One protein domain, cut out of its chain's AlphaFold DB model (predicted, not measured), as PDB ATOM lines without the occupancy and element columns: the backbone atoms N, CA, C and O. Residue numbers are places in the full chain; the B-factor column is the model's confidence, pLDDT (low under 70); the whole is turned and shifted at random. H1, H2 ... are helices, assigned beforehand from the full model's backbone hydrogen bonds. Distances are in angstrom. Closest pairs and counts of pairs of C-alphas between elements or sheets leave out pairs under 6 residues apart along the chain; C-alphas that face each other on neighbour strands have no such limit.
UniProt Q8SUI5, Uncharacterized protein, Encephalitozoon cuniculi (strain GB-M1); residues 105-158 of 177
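AT A GLANCE: This is residues 105 to 158 of the 177 residues of an uncharacterized protein of Encephalitozoon cuniculi (strain GB-M1) (UniProt Q8SUI5). One long helix, H1, and a shorter one, H2, make an open V, joined by a tight turn near the end of H1 and the beginning of H2. At the far end of H2 the chain turns again into H3, a short helix that runs out of the plane of the V, while residues 105 to 121 of H1 stick out as a long free arm. The printed part has 54 residues with three named helices, in the order H1, H2, H3, and no named strand; the class is all helix. The whole is loose, with a radius of gyration of the C-alphas of 14.2 A, and elongated, spanning 40 by 26 by 20 A.

IN THESE COORDINATES: H1, the longest helix, holds residues 105 to 129 and runs 36.1 A from C-alpha 105 at (-34.676, 18.149, 70.653) to C-alpha 129 at (-33.653, -3.453, 41.792). H2, residues 133 to 144, is 16.2 A long. H3, residues 149 to 158, is 14.4 A long and ends at C-alpha 158 at (-24.194, 9.106, 33.414).

HOW THE PARTS SIT: H1 and H2 are close but not clearly touching; their closest C-alphas, those of Ser 126 and Phe 133, are 7.5 A apart. They run opposite ways at a steep tilt of 52 degrees. H2 and H3 are also close but not clearly touching, with the C-alphas of Ile 142 and Ile 151 the closest at 7.8 A. Their lines are about perpendicular, at 81 degrees. H1 and H3 are apart. In H1, H2 and H3 every O i to N i+4 pair is within hydrogen-bond range.

THE WHOLE: The two C-alphas farthest apart, those of Ser 105 and Ser 157, are 41.9 A apart. The printed part has no cut, and both links, H1 to H2 and H2 to H3, are tight. Residues 144 to 149 and 152 to 158 also stand free. The mean pLDDT of the printed part is 71.3, and residues 130 to 158 are under 70.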
ATOM      1  N   SER A 105     -33.698  19.246  70.590       86.94
ATOM      2  CA  SER A 105     -34.676  18.149  70.653       86.94
ATOM      3  C   SER A 105     -35.667  18.185  69.483       86.94
ATOM      4  O   SER A 105     -36.044  17.140  68.953       86.94
ATOM      5  N   LEU A 106     -36.089  19.383  69.064       88.12
ATOM      6  CA  LEU A 106     -36.972  19.573  67.916       88.12
ATOM      7  C   LEU A 106     -36.275  19.199  66.599       88.12
ATOM      8  O   LEU A 106     -36.854  18.478  65.785       88.12
ATOM      9  N   GLU A 107     -35.032  19.642  66.415       90.31
ATOM     10  CA  GLU A 107     -34.196  19.293  65.263       90.31
ATOM     11  C   GLU A 107     -33.951  17.785  65.192       90.31
ATOM     12  O   GLU A 107     -34.134  17.193  64.129       90.31
ATOM     13  N   MET A 108     -33.646  17.137  66.322       90.94
ATOM     14  CA  MET A 108     -33.480  15.682  66.367       90.94
ATOM     15  C   MET A 108     -34.753  14.937  65.993       90.94
ATOM     16  O   MET A 108     -34.686  13.932  65.289       90.94
ATOM     17  N   LYS A 109     -35.926  15.436  66.395       92.25
ATOM     18  CA  LYS A 109     -37.197  14.831  65.992       92.25
ATOM     19  C   LYS A 109     -37.409  14.914  64.477       92.25
ATOM     20  O   LYS A 109     -37.742  13.907  63.857       92.25
ATOM     21  N   MET A 110     -37.181  16.086  63.883       89.31
ATOM     22  CA  MET A 110     -37.289  16.269  62.432       89.31
ATOM     23  C   MET A 110     -36.268  15.427  61.663       89.31
ATOM     24  O   MET A 110     -36.581  14.880  60.607       89.31
ATOM     25  N   LEU A 111     -35.047  15.319  62.185       90.75
ATOM     26  CA  LEU A 111     -34.000  14.492  61.601       90.75
ATOM     27  C   LEU A 111     -34.400  13.011  61.618       90.75
ATOM     28  O   LEU A 111     -34.255  12.333  60.606       90.75
ATOM     29  N   ASN A 112     -34.978  12.533  62.722       88.12
ATOM     30  CA  ASN A 112     -35.437  11.151  62.842       88.12
ATOM     31  C   ASN A 112     -36.582  10.834  61.863       88.12
ATOM     32  O   ASN A 112     -36.590   9.785  61.226       88.12
ATOM     33  N   GLU A 113     -37.519  11.770  61.671       89.88
ATOM     34  CA  GLU A 113     -38.570  11.642  60.651       89.88
ATOM     35  C   GLU A 113     -37.982  11.550  59.232       89.88
ATOM     36  O   GLU A 113     -38.420  10.723  58.431       89.88
ATOM     37  N   ARG A 114     -36.953  12.349  58.922       89.50
ATOM     38  CA  ARG A 114     -36.247  12.275  57.632       89.50
ATOM     39  C   ARG A 114     -35.513  10.945  57.451       89.50
ATOM     40  O   ARG A 114     -35.594  10.374  56.365       89.50
ATOM     41  N   PHE A 115     -34.841  10.443  58.488       83.31
ATOM     42  CA  PHE A 115     -34.176   9.137  58.450       83.31
ATOM     43  C   PHE A 115     -35.159   8.003  58.167       83.31
ATOM     44  O   PHE A 115     -34.871   7.152  57.331       83.31
ATOM     45  N   GLU A 116     -36.343   8.015  58.778       84.44
ATOM     46  CA  GLU A 116     -37.367   6.999  58.509       84.44
ATOM     47  C   GLU A 116     -37.880   7.042  57.066       84.44
ATOM     48  O   GLU A 116     -38.067   5.999  56.433       84.44
ATOM     49  N   ILE A 117     -38.069   8.240  56.508       84.62
ATOM     50  CA  ILE A 117     -38.431   8.398  55.093       84.62
ATOM     51  C   ILE A 117     -37.323   7.829  54.198       84.62
ATOM     52  O   ILE A 117     -37.607   7.066  53.275       84.62
ATOM     53  N   MET A 118     -36.064   8.156  54.491       82.75
ATOM     54  CA  MET A 118     -34.907   7.709  53.716       82.75
ATOM     55  C   MET A 118     -34.714   6.189  53.800       82.75
ATOM     56  O   MET A 118     -34.513   5.536  52.780       82.75
ATOM     57  N   ARG A 119     -34.882   5.600  54.989       80.00
ATOM     58  CA  ARG A 119     -34.844   4.147  55.202       80.00
ATOM     59  C   ARG A 119     -35.896   3.429  54.363       80.00
ATOM     60  O   ARG A 119     -35.591   2.433  53.715       80.00
ATOM     61  N   ARG A 120     -37.134   3.935  54.344       77.62
ATOM     62  CA  ARG A 120     -38.213   3.372  53.510       77.62
ATOM     63  C   ARG A 120     -37.909   3.485  52.021       77.62
ATOM     64  O   ARG A 120     -38.196   2.559  51.273       77.62
ATOM     65  N   PHE A 121     -37.334   4.608  51.600       79.25
ATOM     66  CA  PHE A 121     -36.918   4.817  50.218       79.25
ATOM     67  C   PHE A 121     -35.829   3.823  49.790       79.25
ATOM     68  O   PHE A 121     -35.964   3.193  48.745       79.25
ATOM     69  N   ILE A 122     -34.803   3.622  50.623       76.12
ATOM     70  CA  ILE A 122     -33.726   2.648  50.393       76.12
ATOM     71  C   ILE A 122     -34.289   1.229  50.274       76.12
ATOM     72  O   ILE A 122     -33.993   0.545  49.299       76.12
ATOM     73  N   LEU A 123     -35.165   0.825  51.201       77.12
ATOM     74  CA  LEU A 123     -35.818  -0.489  51.158       77.12
ATOM     75  C   LEU A 123     -36.625  -0.693  49.864       77.12
ATOM     76  O   LEU A 123     -36.533  -1.739  49.224       77.12
ATOM     77  N   ALA A 124     -37.372   0.325  49.435       76.56
ATOM     78  CA  ALA A 124     -38.139   0.260  48.194       76.56
ATOM     79  C   ALA A 124     -37.239   0.143  46.949       76.56
ATOM     80  O   ALA A 124     -37.606  -0.521  45.977       76.56
ATOM     81  N   ILE A 125     -36.058   0.772  46.958       76.50
ATOM     82  CA  ILE A 125     -35.067   0.625  45.885       76.50
ATOM     83  C   ILE A 125     -34.456  -0.779  45.907       76.50
ATOM     84  O   ILE A 125     -34.396  -1.413  44.854       76.50
ATOM     85  N   SER A 126     -34.041  -1.286  47.073       76.06
ATOM     86  CA  SER A 126     -33.452  -2.627  47.177       76.06
ATOM     87  C   SER A 126     -34.419  -3.710  46.707       76.06
ATOM     88  O   SER A 126     -34.028  -4.581  45.935       76.06
ATOM     89  N   GLU A 127     -35.700  -3.611  47.074       76.06
ATOM     90  CA  GLU A 127     -36.736  -4.550  46.627       76.06
ATOM     91  C   GLU A 127     -36.964  -4.489  45.112       76.06
ATOM     92  O   GLU A 127     -37.158  -5.519  44.466       76.06
ATOM     93  N   ARG A 128     -36.939  -3.288  44.523       75.69
ATOM     94  CA  ARG A 128     -37.241  -3.090  43.099       75.69
ATOM     95  C   ARG A 128     -36.087  -3.468  42.174       75.69
ATOM     96  O   ARG A 128     -36.339  -3.916  41.057       75.69
ATOM     97  N   PHE A 129     -34.852  -3.247  42.608       75.38
ATOM     98  CA  PHE A 129     -33.653  -3.453  41.792       75.38
ATOM     99  C   PHE A 129     -32.835  -4.681  42.212       75.38
ATOM    100  O   PHE A 129     -31.834  -4.980  41.568       75.38
ATOM    101  N   GLY A 130     -33.263  -5.410  43.251       68.94
ATOM    102  CA  GLY A 130     -32.568  -6.599  43.751       68.94
ATOM    103  C   GLY A 130     -31.202  -6.286  44.362       68.94
ATOM    104  O   GLY A 130     -30.316  -7.135  44.326       68.94
ATOM    105  N   LEU A 131     -31.012  -5.062  44.867       69.25
ATOM    106  CA  LEU A 131     -29.759  -4.656  45.497       69.25
ATOM    107  C   LEU A 131     -29.675  -5.270  46.896       69.25
ATOM    108  O   LEU A 131     -30.550  -5.044  47.733       69.25
ATOM    109  N   ASP A 132     -28.612  -6.031  47.130       68.12
ATOM    110  CA  ASP A 132     -28.217  -6.524  48.444       68.12
ATOM    111  C   ASP A 132     -27.902  -5.338  49.383       68.12
ATOM    112  O   ASP A 132     -27.402  -4.296  48.948       68.12
ATOM    113  N   PHE A 133     -28.188  -5.495  50.677       63.59
ATOM    114  CA  PHE A 133     -27.789  -4.556  51.724       63.59
ATOM    115  C   PHE A 133     -26.270  -4.294  51.719       63.59
ATOM    116  O   PHE A 133     -25.853  -3.175  52.001       63.59
ATOM    117  N   GLU A 134     -25.456  -5.275  51.320       64.69
ATOM    118  CA  GLU A 134     -24.006  -5.170  51.113       64.69
ATOM    119  C   GLU A 134     -23.641  -4.151  50.023       64.69
ATOM    120  O   GLU A 134     -22.691  -3.392  50.187       64.69
ATOM    121  N   VAL A 135     -24.431  -4.049  48.948       64.44
ATOM    122  CA  VAL A 135     -24.214  -3.044  47.889       64.44
ATOM    123  C   VAL A 135     -24.561  -1.644  48.390       64.44
ATOM    124  O   VAL A 135     -23.902  -0.678  48.014       64.44
ATOM    125  N   PHE A 136     -25.566  -1.523  49.258       66.38
ATOM    126  CA  PHE A 136     -25.890  -0.260  49.919       66.38
ATOM    127  C   PHE A 136     -24.831   0.153  50.947       66.38
ATOM    128  O   PHE A 136     -24.498   1.332  50.995       66.38
ATOM    129  N   ASP A 137     -24.288  -0.781  51.732       65.12
ATOM    130  CA  ASP A 137     -23.199  -0.512  52.684       65.12
ATOM    131  C   ASP A 137     -21.920  -0.085  51.946       65.12
ATOM    132  O   ASP A 137     -21.262   0.872  52.348       65.12
ATOM    133  N   GLU A 138     -21.624  -0.712  50.803       64.00
ATOM    134  CA  GLU A 138     -20.514  -0.318  49.934       64.00
ATOM    135  C   GLU A 138     -20.765   1.055  49.284       64.00
ATOM    136  O   GLU A 138     -19.892   1.914  49.316       64.00
ATOM    137  N   LEU A 139     -21.977   1.336  48.786       62.34
ATOM    138  CA  LEU A 139     -22.371   2.665  48.286       62.34
ATOM    139  C   LEU A 139     -22.287   3.749  49.368       62.34
ATOM    140  O   LEU A 139     -21.886   4.869  49.064       62.34
ATOM    141  N   ILE A 140     -22.651   3.431  50.614       63.72
ATOM    142  CA  ILE A 140     -22.530   4.343  51.756       63.72
ATOM    143  C   ILE A 140     -21.053   4.597  52.056       63.72
ATOM    144  O   ILE A 140     -20.664   5.760  52.110       63.72
ATOM    145  N   ARG A 141     -20.215   3.555  52.140       62.59
ATOM    146  CA  ARG A 141     -18.758   3.700  52.313       62.59
ATOM    147  C   ARG A 141     -18.117   4.514  51.197       62.59
ATOM    148  O   ARG A 141     -17.267   5.354  51.480       62.59
ATOM    149  N   ILE A 142     -18.548   4.317  49.952       62.81
ATOM    150  CA  ILE A 142     -18.079   5.110  48.817       62.81
ATOM    151  C   ILE A 142     -18.598   6.555  48.902       62.81
ATOM    152  O   ILE A 142     -17.877   7.490  48.581       62.81
ATOM    153  N   SER A 143     -19.828   6.778  49.366       57.44
ATOM    154  CA  SER A 143     -20.370   8.134  49.534       57.44
ATOM    155  C   SER A 143     -19.740   8.902  50.706       57.44
ATOM    156  O   SER A 143     -19.653  10.128  50.664       57.44
ATOM    157  N   GLU A 144     -19.286   8.191  51.741       59.56
ATOM    158  CA  GLU A 144     -18.564   8.747  52.890       59.56
ATOM    159  C   GLU A 144     -17.066   8.944  52.582       59.56
ATOM    160  O   GLU A 144     -16.430   9.835  53.149       59.56
ATOM    161  N   GLY A 145     -16.509   8.169  51.645       56.16
ATOM    162  CA  GLY A 145     -15.173   8.334  51.078       56.16
ATOM    163  C   GLY A 145     -15.207   9.148  49.785       56.16
ATOM    164  O   GLY A 145     -15.236   8.584  48.701       56.16
ATOM    165  N   PHE A 146     -15.164  10.476  49.898       50.97
ATOM    166  CA  PHE A 146     -15.369  11.451  48.811       50.97
ATOM    167  C   PHE A 146     -14.456  11.365  47.563       50.97
ATOM    168  O   PHE A 146     -14.592  12.207  46.683       50.97
ATOM    169  N   ASP A 147     -13.576  10.372  47.438       53.69
ATOM    170  CA  ASP A 147     -12.624  10.243  46.331       53.69
ATOM    171  C   ASP A 147     -12.518   8.790  45.833       53.69
ATOM    172  O   ASP A 147     -11.419   8.250  45.701       53.69
ATOM    173  N   ASP A 148     -13.643   8.121  45.553       59.88
ATOM    174  CA  ASP A 148     -13.578   6.891  44.757       59.88
ATOM    175  C   ASP A 148     -13.517   7.252  43.254       59.88
ATOM    176  O   ASP A 148     -14.503   7.746  42.677       59.88
ATOM    177  N   PRO A 149     -12.368   7.031  42.585       60.31
ATOM    178  CA  PRO A 149     -12.204   7.340  41.169       60.31
ATOM    179  C   PRO A 149     -13.174   6.551  40.283       60.31
ATOM    180  O   PRO A 149     -13.542   7.032  39.212       60.31
ATOM    181  N   VAL A 150     -13.648   5.378  40.716       57.94
ATOM    182  CA  VAL A 150     -14.609   4.562  39.965       57.94
ATOM    183  C   VAL A 150     -15.992   5.207  39.970       57.94
ATOM    184  O   VAL A 150     -16.639   5.263  38.923       57.94
ATOM    185  N   ILE A 151     -16.433   5.764  41.102       56.75
ATOM    186  CA  ILE A 151     -17.715   6.483  41.175       56.75
ATOM    187  C   ILE A 151     -17.641   7.840  40.490       56.75
ATOM    188  O   ILE A 151     -18.606   8.234  39.839       56.75
ATOM    189  N   SER A 152     -16.491   8.507  40.523       58.47
ATOM    190  CA  SER A 152     -16.275   9.736  39.750       58.47
ATOM    191  C   SER A 152     -16.410   9.480  38.242       58.47
ATOM    192  O   SER A 152     -17.127  10.202  37.553       58.47
ATOM    193  N   VAL A 153     -15.811   8.390  37.742       64.00
ATOM    194  CA  VAL A 153     -15.934   7.944  36.341       64.00
ATOM    195  C   VAL A 153     -17.364   7.516  36.002       64.00
ATOM    196  O   VAL A 153     -17.872   7.860  34.933       64.00
ATOM    197  N   LEU A 154     -18.044   6.802  36.904       58.00
ATOM    198  CA  LEU A 154     -19.434   6.396  36.709       58.00
ATOM    199  C   LEU A 154     -20.367   7.616  36.640       58.00
ATOM    200  O   LEU A 154     -21.164   7.705  35.709       58.00
ATOM    201  N   LEU A 155     -20.232   8.578  37.559       57.66
ATOM    202  CA  LEU A 155     -21.008   9.823  37.585       57.66
ATOM    203  C   LEU A 155     -20.745  10.688  36.346       57.66
ATOM    204  O   LEU A 155     -21.700  11.187  35.753       57.66
ATOM    205  N   ASP A 156     -19.492  10.812  35.902       63.06
ATOM    206  CA  ASP A 156     -19.154  11.498  34.647       63.06
ATOM    207  C   ASP A 156     -19.757  10.780  33.419       63.06
ATOM    208  O   ASP A 156     -20.130  11.440  32.449       63.06
ATOM    209  N   SER A 157     -19.915   9.449  33.454       59.03
ATOM    210  CA  SER A 157     -20.491   8.667  32.347       59.03
ATOM    211  C   SER A 157     -22.025   8.708  32.252       59.03
ATOM    212  O   SER A 157     -22.576   8.509  31.169       59.03
ATOM    213  N   ILE A 158     -22.721   8.999  33.357       54.84
ATOM    214  CA  ILE A 158     -24.194   9.106  33.414       54.84
ATOM    215  C   ILE A 158     -24.701  10.550  33.534       54.84
ATOM    216  O   ILE A 158     -25.906  10.777  33.431       54.84
TER     217      ILE A 158